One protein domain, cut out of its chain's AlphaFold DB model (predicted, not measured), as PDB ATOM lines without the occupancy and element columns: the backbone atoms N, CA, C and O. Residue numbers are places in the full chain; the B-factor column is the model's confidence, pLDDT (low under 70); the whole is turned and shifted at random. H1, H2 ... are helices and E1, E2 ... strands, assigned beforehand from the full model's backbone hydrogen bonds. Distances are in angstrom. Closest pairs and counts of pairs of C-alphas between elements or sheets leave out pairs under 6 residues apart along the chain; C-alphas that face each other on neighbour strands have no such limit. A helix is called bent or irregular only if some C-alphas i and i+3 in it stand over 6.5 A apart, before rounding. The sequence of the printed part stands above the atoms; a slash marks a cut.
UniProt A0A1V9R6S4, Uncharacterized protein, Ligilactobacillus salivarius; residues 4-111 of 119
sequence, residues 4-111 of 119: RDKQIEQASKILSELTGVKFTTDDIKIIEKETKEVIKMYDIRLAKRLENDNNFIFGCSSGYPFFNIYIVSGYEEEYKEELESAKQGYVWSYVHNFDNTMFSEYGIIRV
ATOM      1  N   ARG A   4     194.985 191.813 126.291       96.00
ATOM      2  CA  ARG A   4     196.114 191.408 127.127       96.00
ATOM      3  C   ARG A   4     196.995 192.583 127.541       96.00
ATOM      4  O   ARG A   4     197.364 192.679 128.706       96.00
ATOM      5  N   ASP A   5     197.304 193.482 126.611       97.31
ATOM      6  CA  ASP A   5     198.098 194.681 126.906       97.31
ATOM      7  C   ASP A   5     197.376 195.579 127.920       97.31
ATOM      8  O   ASP A   5     197.989 196.070 128.865       97.31
ATOM      9  N   LYS A   6     196.055 195.736 127.766       98.12
ATOM     10  CA  LYS A   6     195.219 196.506 128.696       98.12
ATOM     11  C   LYS A   6     195.196 195.887 130.094       98.12
ATOM     12  O   LYS A   6     195.324 196.616 131.073       98.12
ATOM     13  N   GLN A   7     195.106 194.560 130.189       98.38
ATOM     14  CA  GLN A   7     195.180 193.842 131.463       98.38
ATOM     15  C   GLN A   7     196.538 194.019 132.153       98.38
ATOM     16  O   GLN A   7     196.592 194.238 133.360       98.38
ATOM     17  N   ILE A   8     197.637 193.968 131.393       98.44
ATOM     18  CA  ILE A   8     198.995 194.182 131.919       98.44
ATOM     19  C   ILE A   8     199.151 195.615 132.448       98.44
ATOM     20  O   ILE A   8     199.681 195.823 133.541       98.44
ATOM     21  N   GLU A   9     198.672 196.611 131.700       98.44
ATOM     22  CA  GLU A   9     198.673 198.006 132.155       98.44
ATOM     23  C   GLU A   9     197.827 198.204 133.415       98.44
ATOM     24  O   GLU A   9     198.202 198.966 134.307       98.44
ATOM     25  N   GLN A  10     196.685 197.531 133.498       98.62
ATOM     26  CA  GLN A  10     195.799 197.609 134.649       98.62
ATOM     27  C   GLN A  10     196.417 196.948 135.888       98.62
ATOM     28  O   GLN A  10     196.432 197.557 136.957       98.62
ATOM     29  N   ALA A  11     197.023 195.767 135.739       98.69
ATOM     30  CA  ALA A  11     197.754 195.089 136.810       98.69
ATOM     31  C   ALA A  11     198.910 195.951 137.341       98.69
ATOM     32  O   ALA A  11     199.096 196.061 138.551       98.69
ATOM     33  N   SER A  12     199.636 196.633 136.446       98.75
ATOM     34  CA  SER A  12     200.685 197.597 136.810       98.75
ATOM     35  C   SER A  12     200.151 198.714 137.711       98.75
ATOM     36  O   SER A  12     200.774 199.031 138.730       98.75
ATOM     37  N   LYS A  13     198.979 199.279 137.389       98.69
ATOM     38  CA  LYS A  13     198.332 200.313 138.214       98.69
ATOM     39  C   LYS A  13     197.893 199.753 139.562       98.69
ATOM     40  O   LYS A  13     198.268 200.316 140.585       98.69
ATOM     41  N   ILE A  14     197.164 198.635 139.571       98.69
ATOM     42  CA  ILE A  14     196.655 198.005 140.799       98.69
ATOM     43  C   ILE A  14     197.799 197.693 141.761       98.69
ATOM     44  O   ILE A  14     197.756 198.095 142.921       98.69
ATOM     45  N   LEU A  15     198.850 197.025 141.280       98.31
ATOM     46  CA  LEU A  15     199.983 196.647 142.117       98.31
ATOM     47  C   LEU A  15     200.720 197.878 142.661       98.31
ATOM     48  O   LEU A  15     201.164 197.880 143.812       98.31
ATOM     49  N   SER A  16     200.794 198.946 141.860       98.44
ATOM     50  CA  SER A  16     201.401 200.201 142.302       98.44
ATOM     51  C   SER A  16     200.596 200.899 143.394       98.44
ATOM     52  O   SER A  16     201.184 201.398 144.352       98.44
ATOM     53  N   GLU A  17     199.267 200.895 143.293       98.38
ATOM     54  CA  GLU A  17     198.388 201.444 144.333       98.38
ATOM     55  C   GLU A  17     198.470 200.632 145.634       98.38
ATOM     56  O   GLU A  17     198.612 201.206 146.713       98.38
ATOM     57  N   LEU A  18     198.444 199.297 145.544       98.12
ATOM     58  CA  LEU A  18     198.457 198.418 146.721       98.12
ATOM     59  C   LEU A  18     199.760 198.527 147.526       98.12
ATOM     60  O   LEU A  18     199.740 198.547 148.758       98.12
ATOM     61  N   THR A  19     200.896 198.594 146.836       97.31
ATOM     62  CA  THR A  19     202.227 198.546 147.468       97.31
ATOM     63  C   THR A  19     202.819 199.936 147.724       97.31
ATOM     64  O   THR A  19     203.653 200.108 148.615       97.31
ATOM     65  N   GLY A  20     202.404 200.947 146.954       97.31
ATOM     66  CA  GLY A  20     203.065 202.253 146.887       97.31
ATOM     67  C   GLY A  20     204.373 202.255 146.080       97.31
ATOM     68  O   GLY A  20     205.093 203.255 146.100       97.31
ATOM     69  N   VAL A  21     204.699 201.160 145.383       96.88
ATOM     70  CA  VAL A  21     205.888 201.016 144.527       96.88
ATOM     71  C   VAL A  21     205.463 201.052 143.066       96.88
ATOM     72  O   VAL A  21     204.503 200.404 142.686       96.88
ATOM     73  N   LYS A  22     206.174 201.783 142.207       97.50
ATOM     74  CA  LYS A  22     205.830 201.845 140.781       97.50
ATOM     75  C   LYS A  22     206.246 200.561 140.056       97.50
ATOM     76  O   LYS A  22     207.437 200.272 139.994       97.50
ATOM     77  N   PHE A  23     205.292 199.882 139.422       98.00
ATOM     78  CA  PHE A  23     205.537 198.729 138.546       98.00
ATOM     79  C   PHE A  23     205.381 199.101 137.074       98.00
ATOM     80  O   PHE A  23     204.452 199.819 136.699       98.00
ATOM     81  N   THR A  24     206.268 198.597 136.222       98.25
ATOM     82  CA  THR A  24     206.171 198.708 134.762       98.25
ATOM     83  C   THR A  24     205.426 197.519 134.159       98.25
ATOM     84  O   THR A  24     205.200 196.502 134.811       98.25
ATOM     85  N   THR A  25     205.051 197.616 132.883       98.06
ATOM     86  CA  THR A  25     204.426 196.496 132.165       98.06
ATOM     87  C   THR A  25     205.374 195.306 131.993       98.06
ATOM     88  O   THR A  25     204.905 194.174 131.912       98.06
ATOM     89  N   ASP A  26     206.690 195.530 131.968       98.31
ATOM     90  CA  ASP A  26     207.677 194.449 131.908       98.31
ATOM     91  C   ASP A  26     207.838 193.748 133.262       98.31
ATOM     92  O   ASP A  26     207.899 192.518 133.291       98.31
ATOM     93  N   ASP A  27     207.771 194.489 134.376       98.38
ATOM     94  CA  ASP A  27     207.726 193.886 135.717       98.38
ATOM     95  C   ASP A  27     206.503 192.969 135.855       98.38
ATOM     96  O   ASP A  27     206.611 191.835 136.317       98.38
ATOM     97  N   ILE A  28     205.340 193.420 135.371       98.50
ATOM     98  CA  ILE A  28     204.106 192.625 135.404       98.50
ATOM     99  C   ILE A  28     204.221 191.340 134.579       98.50
ATOM    100  O   ILE A  28     203.726 190.304 135.017       98.50
ATOM    101  N   LYS A  29     204.891 191.350 133.420       98.25
ATOM    102  CA  LYS A  29     205.112 190.120 132.630       98.25
ATOM    103  C   LYS A  29     205.984 189.107 133.376       98.25
ATOM    104  O   LYS A  29     205.750 187.904 133.260       98.25
ATOM    105  N   ILE A  30     206.984 189.580 134.125       98.38
ATOM    106  CA  ILE A  30     207.833 188.725 134.966       98.38
ATOM    107  C   ILE A  30     206.993 188.127 136.097       98.38
ATOM    108  O   ILE A  30     206.935 186.904 136.227       98.38
ATOM    109  N   ILE A  31     206.260 188.969 136.831       98.12
ATOM    110  CA  ILE A  31     205.391 188.542 137.936       98.12
ATOM    111  C   ILE A  31     204.329 187.549 137.455       98.12
ATOM    112  O   ILE A  31     204.083 186.540 138.114       98.12
ATOM    113  N   GLU A  32     203.715 187.789 136.297       97.94
ATOM    114  CA  GLU A  32     202.737 186.883 135.691       97.94
ATOM    115  C   GLU A  32     203.334 185.486 135.477       97.94
ATOM    116  O   GLU A  32     202.726 184.474 135.842       97.94
ATOM    117  N   LYS A  33     204.537 185.427 134.895       97.75
ATOM    118  CA  LYS A  33     205.235 184.167 134.632       97.75
ATOM    119  C   LYS A  33     205.537 183.429 135.935       97.75
ATOM    120  O   LYS A  33     205.190 182.254 136.047       97.75
ATOM    121  N   GLU A  34     206.133 184.112 136.908       97.56
ATOM    122  CA  GLU A  34     206.488 183.531 138.208       97.56
ATOM    123  C   GLU A  34     205.242 183.047 138.960       97.56
ATOM    124  O   GLU A  34     205.197 181.916 139.442       97.56
ATOM    125  N   THR A  35     204.175 183.848 138.968       97.25
ATOM    126  CA  THR A  35     202.904 183.483 139.607       97.25
ATOM    127  C   THR A  35     202.300 182.233 138.967       97.25
ATOM    128  O   THR A  35     201.866 181.315 139.663       97.25
ATOM    129  N   LYS A  36     202.302 182.141 137.630       96.62
ATOM    130  CA  LYS A  36     201.824 180.945 136.920       96.62
ATOM    131  C   LYS A  36     202.659 179.706 137.233       96.62
ATOM    132  O   LYS A  36     202.094 178.615 137.313       96.62
ATOM    133  N   GLU A  37     203.971 179.847 137.404       96.81
ATOM    134  CA  GLU A  37     204.844 178.745 137.826       96.81
ATOM    135  C   GLU A  37     204.503 178.280 139.248       96.81
ATOM    136  O   GLU A  37     204.323 177.078 139.453       96.81
ATOM    137  N   VAL A  38     204.289 179.206 140.190       96.12
ATOM    138  CA  VAL A  38     203.848 178.886 141.561       96.12
ATOM    139  C   VAL A  38     202.515 178.131 141.554       96.12
ATOM    140  O   VAL A  38     202.406 177.071 142.172       96.12
ATOM    141  N   ILE A  39     201.515 178.609 140.805       96.19
ATOM    142  CA  ILE A  39     200.207 177.935 140.710       96.19
ATOM    143  C   ILE A  39     200.359 176.532 140.107       96.19
ATOM    144  O   ILE A  39     199.722 175.595 140.581       96.19
ATOM    145  N   LYS A  40     201.214 176.352 139.089       96.31
ATOM    146  CA  LYS A  40     201.471 175.039 138.466       96.31
ATOM    147  C   LYS A  40     202.152 174.059 139.413       96.31
ATOM    148  O   LYS A  40     201.799 172.881 139.394       96.31
ATOM    149  N   MET A  41     203.113 174.530 140.209       94.31
ATOM    150  CA  MET A  41     203.763 173.721 141.245       94.31
ATOM    151  C   MET A  41     202.779 173.327 142.348       94.31
ATOM    152  O   MET A  41     202.884 172.230 142.891       94.31
ATOM    153  N   TYR A  42     201.823 174.207 142.650       90.06
ATOM    154  CA  TYR A  42     200.785 173.968 143.642       90.06
ATOM    155  C   TYR A  42     199.713 172.972 143.152       90.06
ATOM    156  O   TYR A  42     199.538 171.908 143.741       90.06
ATOM    157  N   ASP A  43     199.009 173.290 142.060       91.75
ATOM    158  CA  ASP A  43     198.005 172.420 141.440       91.75
ATOM    159  C   ASP A  43     197.897 172.693 139.931       91.75
ATOM    160  O   ASP A  43     197.334 173.689 139.465       91.75
ATOM    161  N   ILE A  44     198.381 171.740 139.131       94.62
ATOM    162  CA  ILE A  44     198.332 171.817 137.667       94.62
ATOM    163  C   ILE A  44     196.899 171.863 137.108       94.62
ATOM    164  O   ILE A  44     196.682 172.414 136.027       94.62
ATOM    165  N   ARG A  45     195.910 171.285 137.804       92.94
ATOM    166  CA  ARG A  45     194.500 171.326 137.378       92.94
ATOM    167  C   ARG A  45     193.912 172.706 137.625       92.94
ATOM    168  O   ARG A  45     193.209 173.212 136.753       92.94
ATOM    169  N   LEU A  46     194.249 173.324 138.756       93.25
ATOM    170  CA  LEU A  46     193.902 174.715 139.032       93.25
ATOM    171  C   LEU A  46     194.524 175.647 137.988       93.25
ATOM    172  O   LEU A  46     193.807 176.448 137.395       93.25
ATOM    173  N   ALA A  47     195.820 175.486 137.696       95.06
ATOM    174  CA  ALA A  47     196.504 176.280 136.675       95.06
ATOM    175  C   ALA A  47     195.796 176.195 135.314       95.06
ATOM    176  O   ALA A  47     195.482 177.221 134.717       95.06
ATOM    177  N   LYS A  48     195.475 174.978 134.855       94.06
ATOM    178  CA  LYS A  48     194.753 174.762 133.590       94.06
ATOM    179  C   LYS A  48     193.355 175.371 133.592       94.06
ATOM    180  O   LYS A  48     192.913 175.857 132.560       94.06
ATOM    181  N   ARG A  49     192.641 175.317 134.721       93.19
ATOM    182  CA  ARG A  49     191.322 175.950 134.849       93.19
ATOM    183  C   ARG A  49     191.438 177.458 134.650       93.19
ATOM    184  O   ARG A  49     190.729 177.990 133.810       93.19
ATOM    185  N   LEU A  50     192.357 178.105 135.364       93.81
ATOM    186  CA  LEU A  50     192.536 179.557 135.298       93.81
ATOM    187  C   LEU A  50     193.105 180.030 133.952       93.81
ATOM    188  O   LEU A  50     192.802 181.136 133.528       93.81
ATOM    189  N   GLU A  51     193.898 179.210 133.254       90.00
ATOM    190  CA  GLU A  51     194.361 179.511 131.887       90.00
ATOM    191  C   GLU A  51     193.208 179.610 130.870       90.00
ATOM    192  O   GLU A  51     193.364 180.277 129.850       90.00
ATOM    193  N   ASN A  52     192.066 178.968 131.141       89.44
ATOM    194  CA  ASN A  52     190.872 179.056 130.296       89.44
ATOM    195  C   ASN A  52     189.972 180.249 130.647       89.44
ATOM    196  O   ASN A  52     189.029 180.530 129.907       89.44
ATOM    197  N   ASP A  53     190.242 180.933 131.760       89.81
ATOM    198  CA  ASP A  53     189.503 182.121 132.156       89.81
ATOM    199  C   ASP A  53     190.090 183.339 131.427       89.81
ATOM    200  O   ASP A  53     191.302 183.458 131.247       89.81
ATOM    201  N   ASN A  54     189.246 184.298 131.037       92.75
ATOM    202  CA  ASN A  54     189.703 185.527 130.369       92.75
ATOM    203  C   ASN A  54     190.456 186.493 131.307       92.75
ATOM    204  O   ASN A  54     190.776 187.615 130.915       92.75
ATOM    205  N   ASN A  55     190.748 186.069 132.535       96.69
ATOM    206  CA  ASN A  55     191.395 186.866 133.562       96.69
ATOM    207  C   ASN A  55     192.924 186.856 133.414       96.69
ATOM    208  O   ASN A  55     193.551 185.864 133.032       96.69
ATOM    209  N   PHE A  56     193.557 187.971 133.763       97.88
ATOM    210  CA  PHE A  56     195.007 188.102 133.816       97.88
ATOM    211  C   PHE A  56     195.508 187.899 135.238       97.88
ATOM    212  O   PHE A  56     195.192 188.684 136.119       97.88
ATOM    213  N   ILE A  57     196.327 186.874 135.454       97.69
ATOM    214  CA  ILE A  57     196.932 186.590 136.757       97.69
ATOM    215  C   ILE A  57     198.182 187.452 136.949       97.69
ATOM    216  O   ILE A  57     199.075 187.402 136.106       97.69
ATOM    217  N   PHE A  58     198.280 188.185 138.059       97.06
ATOM    218  CA  PHE A  58     199.402 189.108 138.305       97.06
ATOM    219  C   PHE A  58     199.989 189.051 139.718       97.06
ATOM    220  O   PHE A  58     200.734 189.938 140.119       97.06
ATOM    221  N   GLY A  59     199.659 188.022 140.486       96.94
ATOM    222  CA  GLY A  59     200.245 187.800 141.800       96.94
ATOM    223  C   GLY A  59     199.496 186.727 142.564       96.94
ATOM    224  O   GLY A  59     198.422 186.280 142.154       96.94
ATOM    225  N   CYS A  60     200.062 186.300 143.683       96.31
ATOM    226  CA  CYS A  60     199.377 185.414 144.605       96.31
ATOM    227  C   CYS A  60     199.913 185.574 146.025       96.31
ATOM    228  O   CYS A  60     201.078 185.914 146.220       96.31
ATOM    229  N   SER A  61     199.084 185.236 147.005       94.81
ATOM    230  CA  SER A  61     199.499 185.028 148.392       94.81
ATOM    231  C   SER A  61     198.908 183.735 148.926       94.81
ATOM    232  O   SER A  61     197.807 183.325 148.554       94.81
ATOM    233  N   SER A  62     199.641 183.086 149.823       90.31
ATOM    234  CA  SER A  62     199.181 181.891 150.522       90.31
ATOM    235  C   SER A  62     199.054 182.203 152.003       90.31
ATOM    236  O   SER A  62     199.988 182.714 152.615       90.31
ATOM    237  N   GLY A  63     197.899 181.895 152.579       85.50
ATOM    238  CA  GLY A  63     197.648 182.008 154.007       85.50
ATOM    239  C   GLY A  63     196.551 181.030 154.381       85.50
ATOM    240  O   GLY A  63     195.411 181.215 153.966       85.50
ATOM    241  N   TYR A  64     196.896 179.976 155.127       81.00
ATOM    242  CA  TYR A  64     195.962 178.895 155.452       81.00
ATOM    243  C   TYR A  64     194.661 179.452 156.069       81.00
ATOM    244  O   TYR A  64     194.744 180.240 157.016       81.00
ATOM    245  N   PRO A  65     193.472 179.078 155.552       90.06
ATOM    246  CA  PRO A  65     193.197 177.974 154.616       90.06
ATOM    247  C   PRO A  65     193.102 178.370 153.126       90.06
ATOM    248  O   PRO A  65     192.545 177.617 152.327       90.06
ATOM    249  N   PHE A  66     193.612 179.534 152.725       93.56
ATOM    250  CA  PHE A  66     193.417 180.090 151.386       93.56
ATOM    251  C   PHE A  66     194.709 180.253 150.577       93.56
ATOM    252  O   PHE A  66     195.736 180.712 151.078       93.56
ATOM    253  N   PHE A  67     194.608 179.988 149.277       95.69
ATOM    254  CA  PHE A  67     195.541 180.473 148.265       95.69
ATOM    255  C   PHE A  67     194.839 181.508 147.395       95.69
ATOM    256  O   PHE A  67     193.910 181.191 146.654       95.69
ATOM    257  N   ASN A  68     195.249 182.764 147.529       96.81
ATOM    258  CA  ASN A  68     194.639 183.888 146.836       96.81
ATOM    259  C   ASN A  68     195.446 184.191 145.576       96.81
ATOM    260  O   ASN A  68     196.645 184.445 145.661       96.81
ATOM    261  N   ILE A  69     194.793 184.184 144.419       97.75
ATOM    262  CA  ILE A  69     195.410 184.438 143.116       97.75
ATOM    263  C   ILE A  69     194.836 185.740 142.576       97.75
ATOM    264  O   ILE A  69     193.639 185.811 142.309       97.75
ATOM    265  N   TYR A  70     195.674 186.760 142.421       98.31
ATOM    266  CA  TYR A  70     195.258 188.100 142.010       98.31
ATOM    267  C   TYR A  70     195.008 188.154 140.522       98.31
ATOM    268  O   TYR A  70     195.824 187.668 139.730       98.31
ATOM    269  N   ILE A  71     193.882 188.760 140.161       98.38
ATOM    270  CA  ILE A  71     193.414 188.811 138.789       98.38
ATOM    271  C   ILE A  71     193.014 190.218 138.359       98.38
ATOM    272  O   ILE A  71     192.467 190.987 139.143       98.38
ATOM    273  N   VAL A  72     193.273 190.525 137.094       98.31
ATOM    274  CA  VAL A  72     192.569 191.575 136.356       98.31
ATOM    275  C   VAL A  72     191.534 190.909 135.469       98.31
ATOM    276  O   VAL A  72     191.824 189.903 134.813       98.31
ATOM    277  N   SER A  73     190.343 191.479 135.434       96.81
ATOM    278  CA  SER A  73     189.219 190.994 134.658       96.81
ATOM    279  C   SER A  73     189.486 190.965 133.152       96.81
ATOM    280  O   SER A  73     190.302 191.712 132.595       96.81
ATOM    281  N   GLY A  74     188.766 190.084 132.462       96.12
ATOM    282  CA  GLY A  74     188.628 190.111 131.006       96.12
ATOM    283  C   GLY A  74     187.726 191.236 130.479       96.12
ATOM    284  O   GLY A  74     187.664 191.422 129.265       96.12
ATOM    285  N   TYR A  75     187.042 191.970 131.362       95.62
ATOM    286  CA  TYR A  75     186.053 192.999 131.036       95.62
ATOM    287  C   TYR A  75     186.589 194.393 131.383       95.62
ATOM    288  O   TYR A  75     186.798 194.733 132.545       95.62
ATOM    289  N   GLU A  76     186.837 195.220 130.365       95.50
ATOM    290  CA  GLU A  76     187.445 196.549 130.542       95.50
ATOM    291  C   GLU A  76     186.556 197.517 131.331       95.50
ATOM    292  O   GLU A  76     187.055 198.445 131.970       95.50
ATOM    293  N   GLU A  77     185.239 197.309 131.302       96.44
ATOM    294  CA  GLU A  77     184.267 198.064 132.089       96.44
ATOM    295  C   GLU A  77     184.501 197.949 133.606       96.44
ATOM    296  O   GLU A  77     184.161 198.880 134.340       96.44
ATOM    297  N   GLU A  78     185.150 196.876 134.069       97.25
ATOM    298  CA  GLU A  78     185.437 196.628 135.489       97.25
ATOM    299  C   GLU A  78     186.721 197.332 135.962       97.25
ATOM    300  O   GLU A  78     186.904 197.564 137.155       97.25
ATOM    301  N   TYR A  79     187.592 197.783 135.051       98.25
ATOM    302  CA  TYR A  79     188.929 198.287 135.410       98.25
ATOM    303  C   TYR A  79     188.897 199.510 136.318       98.25
ATOM    304  O   TYR A  79     189.786 199.729 137.145       98.25
ATOM    305  N   LYS A  80     187.868 200.341 136.162       98.25
ATOM    306  CA  LYS A  80     187.685 201.485 137.048       98.25
ATOM    307  C   LYS A  80     187.410 201.016 138.477       98.25
ATOM    308  O   LYS A  80     187.993 201.560 139.407       98.25
ATOM    309  N   GLU A  81     186.549 200.021 138.650       98.38
ATOM    310  CA  GLU A  81     186.184 199.482 139.961       98.38
ATOM    311  C   GLU A  81     187.342 198.727 140.617       98.38
ATOM    312  O   GLU A  81     187.613 198.929 141.803       98.38
ATOM    313  N   GLU A  82     188.084 197.930 139.848       98.31
ATOM    314  CA  GLU A  82     189.293 197.253 140.327       98.31
ATOM    315  C   GLU A  82     190.319 198.251 140.876       98.31
ATOM    316  O   GLU A  82     190.879 198.050 141.954       98.31
ATOM    317  N   LEU A  83     190.544 199.359 140.159       98.56
ATOM    318  CA  LEU A  83     191.515 200.369 140.572       98.56
ATOM    319  C   LEU A  83     191.041 201.156 141.803       98.56
ATOM    320  O   LEU A  83     191.841 201.439 142.694       98.56
ATOM    321  N   GLU A  84     189.753 201.497 141.890       98.44
ATOM    322  CA  GLU A  84     189.195 202.132 143.093       98.44
ATOM    323  C   GLU A  84     189.200 201.187 144.308       98.44
ATOM    324  O   GLU A  84     189.392 201.640 145.439       98.44
ATOM    325  N   SER A  85     189.052 199.878 144.084       98.19
ATOM    326  CA  SER A  85     189.226 198.848 145.116       98.19
ATOM    327  C   SER A  85     190.684 198.798 145.590       98.19
ATOM    328  O   SER A  85     190.947 198.844 146.795       98.19
ATOM    329  N   ALA A  86     191.640 198.811 144.656       98.31
ATOM    330  CA  ALA A  86     193.073 198.774 144.949       98.31
ATOM    331  C   ALA A  86     193.529 199.948 145.822       98.31
ATOM    332  O   ALA A  86     194.228 199.745 146.814       98.31
ATOM    333  N   LYS A  87     193.047 201.165 145.540       98.06
ATOM    334  CA  LYS A  87     193.315 202.361 146.365       98.06
ATOM    335  C   LYS A  87     192.860 202.221 147.820       98.06
ATOM    336  O   LYS A  87     193.371 202.907 148.701       98.06
ATOM    337  N   GLN A  88     191.889 201.348 148.078       97.50
ATOM    338  CA  GLN A  88     191.354 201.055 149.408       97.50
ATOM    339  C   GLN A  88     192.003 199.814 150.052       97.50
ATOM    340  O   GLN A  88     191.619 199.418 151.156       97.50
ATOM    341  N   GLY A  89     192.999 199.211 149.393       97.62
ATOM    342  CA  GLY A  89     193.682 198.001 149.847       97.62
ATOM    343  C   GLY A  89     192.952 196.707 149.487       97.62
ATOM    344  O   GLY A  89     193.175 195.693 150.144       97.62
ATOM    345  N   TYR A  90     192.064 196.731 148.490       98.31
ATOM    346  CA  TYR A  90     191.320 195.562 148.030       98.31
ATOM    347  C   TYR A  90     191.780 195.102 146.648       98.31
ATOM    348  O   TYR A  90     192.002 195.914 145.756       98.31
ATOM    349  N   VAL A  91     191.877 193.792 146.445       98.19
ATOM    350  CA  VAL A  91     192.309 193.189 145.181       98.19
ATOM    351  C   VAL A  91     191.361 192.076 144.759       98.19
ATOM    352  O   VAL A  91     190.954 191.229 145.560       98.19
ATOM    353  N   TRP A  92     191.008 192.085 143.480       98.38
ATOM    354  CA  TRP A  92     190.189 191.049 142.871       98.38
ATOM    355  C   TRP A  92     191.008 189.771 142.735       98.38
ATOM    356  O   TRP A  92     192.179 189.792 142.353       98.38
ATOM    357  N   SER A  93     190.412 188.651 143.129       97.88
ATOM    358  CA  SER A  93     191.128 187.396 143.303       97.88
ATOM    359  C   SER A  93     190.266 186.190 142.968       97.88
ATOM    360  O   SER A  93     189.067 186.172 143.235       97.88
ATOM    361  N   TYR A  94     190.902 185.128 142.482       97.44
ATOM    362  CA  TYR A  94     190.399 183.781 142.710       97.44
ATOM    363  C   TYR A  94     190.910 183.293 144.069       97.44
ATOM    364  O   TYR A  94     192.118 183.180 144.284       97.44
ATOM    365  N   VAL A  95     189.997 183.022 144.995       96.56
ATOM    366  CA  VAL A  95     190.299 182.525 146.338       96.56
ATOM    367  C   VAL A  95     190.129 181.014 146.330       96.56
ATOM    368  O   VAL A  95     189.013 180.499 146.349       96.56
ATOM    369  N   HIS A  96     191.242 180.289 146.292       95.88
ATOM    370  CA  HIS A  96     191.241 178.839 146.407       95.88
ATOM    371  C   HIS A  96     191.197 178.429 147.881       95.88
ATOM    372  O   HIS A  96     192.072 178.812 148.657       95.88
ATOM    373  N   ASN A  97     190.185 177.657 148.267       93.69
ATOM    374  CA  ASN A  97     190.041 177.121 149.615       93.69
ATOM    375  C   ASN A  97     190.646 175.712 149.679       93.69
ATOM    376  O   ASN A  97     190.160 174.794 149.012       93.69
ATOM    377  N   PHE A  98     191.695 175.555 150.488       88.56
ATOM    378  CA  PHE A  98     192.416 174.294 150.648       88.56
ATOM    379  C   PHE A  98     191.583 173.208 151.324       88.56
ATOM    380  O   PHE A  98     191.654 172.046 150.928       88.56
ATOM    381  N   ASP A  99     190.801 173.579 152.337       90.62
ATOM    382  CA  ASP A  99     190.031 172.620 153.130       90.62
ATOM    383  C   ASP A  99     188.811 172.114 152.358       90.62
ATOM    384  O   ASP A  99     188.406 170.958 152.494       90.62
ATOM    385  N   ASN A 100     188.212 172.975 151.534       90.75
ATOM    386  CA  ASN A 100     187.083 172.608 150.696       90.75
ATOM    387  C   ASN A 100     187.079 173.395 149.388       90.75
ATOM    388  O   ASN A 100     186.575 174.516 149.301       90.75
ATOM    389  N   THR A 101     187.571 172.747 148.336       89.94
ATOM    390  CA  THR A 101     187.697 173.348 147.009       89.94
ATOM    391  C   THR A 101     186.359 173.776 146.401       89.94
ATOM    392  O   THR A 101     186.360 174.672 145.559       89.94
ATOM    393  N   MET A 102     185.218 173.232 146.856       91.12
ATOM    394  CA  MET A 102     183.886 173.672 146.411       91.12
ATOM    395  C   MET A 102     183.521 175.082 146.885       91.12
ATOM    396  O   MET A 102     182.657 175.712 146.284       91.12
ATOM    397  N   PHE A 103     184.184 175.588 147.929       93.06
ATOM    398  CA  PHE A 103     184.052 176.972 148.391       93.06
ATOM    399  C   PHE A 103     185.128 177.892 147.804       93.06
ATOM    400  O   PHE A 103     185.374 178.970 148.335       93.06
ATOM    401  N   SER A 104     185.811 177.460 146.740       95.19
ATOM    402  CA  SER A 104     186.727 178.336 146.018       95.19
ATOM    403  C   SER A 104     185.953 179.204 145.035       95.19
ATOM    404  O   SER A 104     185.200 178.685 144.211       95.19
ATOM    405  N   GLU A 105     186.182 180.509 145.066       95.62
ATOM    406  CA  GLU A 105     185.377 181.466 144.309       95.62
ATOM    407  C   GLU A 105     186.194 182.658 143.816       95.62
ATOM    408  O   GLU A 105     187.303 182.921 144.279       95.62
ATOM    409  N   TYR A 106     185.629 183.374 142.849       96.44
ATOM    410  CA  TYR A 106     186.086 184.714 142.517       96.44
ATOM    411  C   TYR A 106     185.504 185.701 143.523       96.44
ATOM    412  O   TYR A 106     184.316 185.645 143.828       96.44
ATOM    413  N   GLY A 107     186.332 186.610 144.022       95.50
ATOM    414  CA  GLY A 107     185.914 187.607 144.993       95.50
ATOM    415  C   GLY A 107     186.947 188.708 145.169       95.50
ATOM    416  O   GLY A 107     187.976 188.748 144.497       95.50
ATOM    417  N   ILE A 108     186.666 189.610 146.101       96.62
ATOM    418  CA  ILE A 108     187.542 190.727 146.437       96.62
ATOM    419  C   ILE A 108     188.072 190.487 147.846       96.62
ATOM    420  O   ILE A 108     187.298 190.240 148.771       96.62
ATOM    421  N   ILE A 109     189.388 190.564 148.019       96.81
ATOM    422  CA  ILE A 109     190.022 190.416 149.332       96.81
ATOM    423  C   ILE A 109     190.755 191.691 149.714       96.81
ATOM    424  O   ILE A 109     191.223 192.428 148.850       96.81
ATOM    425  N   ARG A 110     190.901 191.925 151.015       97.12
ATOM    426  CA  ARG A 110     191.741 192.997 151.538       97.12
ATOM    427  C   ARG A 110     193.170 192.503 151.739       97.12
ATOM    428  O   ARG A 110     193.362 191.392 152.234       97.12
ATOM    429  N   VAL A 111     194.156 193.322 151.390       97.25
ATOM    430  CA  VAL A 111     195.583 193.019 151.568       97.25
ATOM    431  C   VAL A 111     196.333 194.158 152.260       97.25
ATOM    432  O   VAL A 111     195.915 195.317 152.219       97.25
TER     433      VAL A 111
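This is residues 4 to 111 of the 119 residues of an uncharacterized protein of Ligilactobacillus salivarius (UniProt A0A1V9R6S4). A strongly twisted sheet of four strands has H1 and H4 side by side across one end, while H2, about perpendicular to H1, covers E1 and E2, and H3 folds back from H2. The printed part has 108 residues, with named elements in the order H1 H2 H3 E1 E2 H4 E3 E4, a mixed class of four helices and four strands. The antiparallel sheet runs E1 E2 E3 E4. The whole is compact, with a radius of gyration of the C-alphas of 13.0 A and spans of 34 by 25 by 25 A.

Start at H1, residues 4 to 19; its residues 8 to 12 alone touch H2, residues 25 to 42, the closest C-alphas being Ile 8 and Thr 25, 5.9 A apart. H3, residues 44 to 51, forms a helical hairpin with H2, the closest C-alphas being Lys 40 and Ala 47, 5.4 A apart. Next find the hairpin of E1, residues 56 to 63, and E2, residues 66 to 72, with N 58 and O 70 within hydrogen-bond range at 3.0 A. H4, residues 76 to 87, touches H1 at a shallow tilt of 13 degrees, the same way, with C-alphas 14 and 86 closest at 5.5 A. E3, residues 90 to 97, pairs with E2 through N 69 and O 94, 2.9 A, and forms a hairpin with E4, residues 105 to 111, through N 93 and O 107, 2.8 A. H1 makes two layers with the sheet, a helix on one face, at a height of 8.6 A. H2 is on the sheet over E1 and E2; H3 only grazes it. Every O i to N i+4 pair is within hydrogen-bond range in H1, H2 and H3, and 6 of 8 in H4.

Find C-alpha 4 at (196.114, 191.408, 127.127); from there H1 runs 22.4 A. H2 runs 25.5 A, E1 21.3 A. E4 ends at C-alpha 111, (195.583, 193.019, 151.568). H4 is only just irregular: C-alphas 77 and 80 are 6.9 A apart.

The two C-alphas farthest apart, Lys 22 and Met 102, are 36.2 A apart. The printed part has no cut, no link is long, and no printed residue is under 70 in pLDDT.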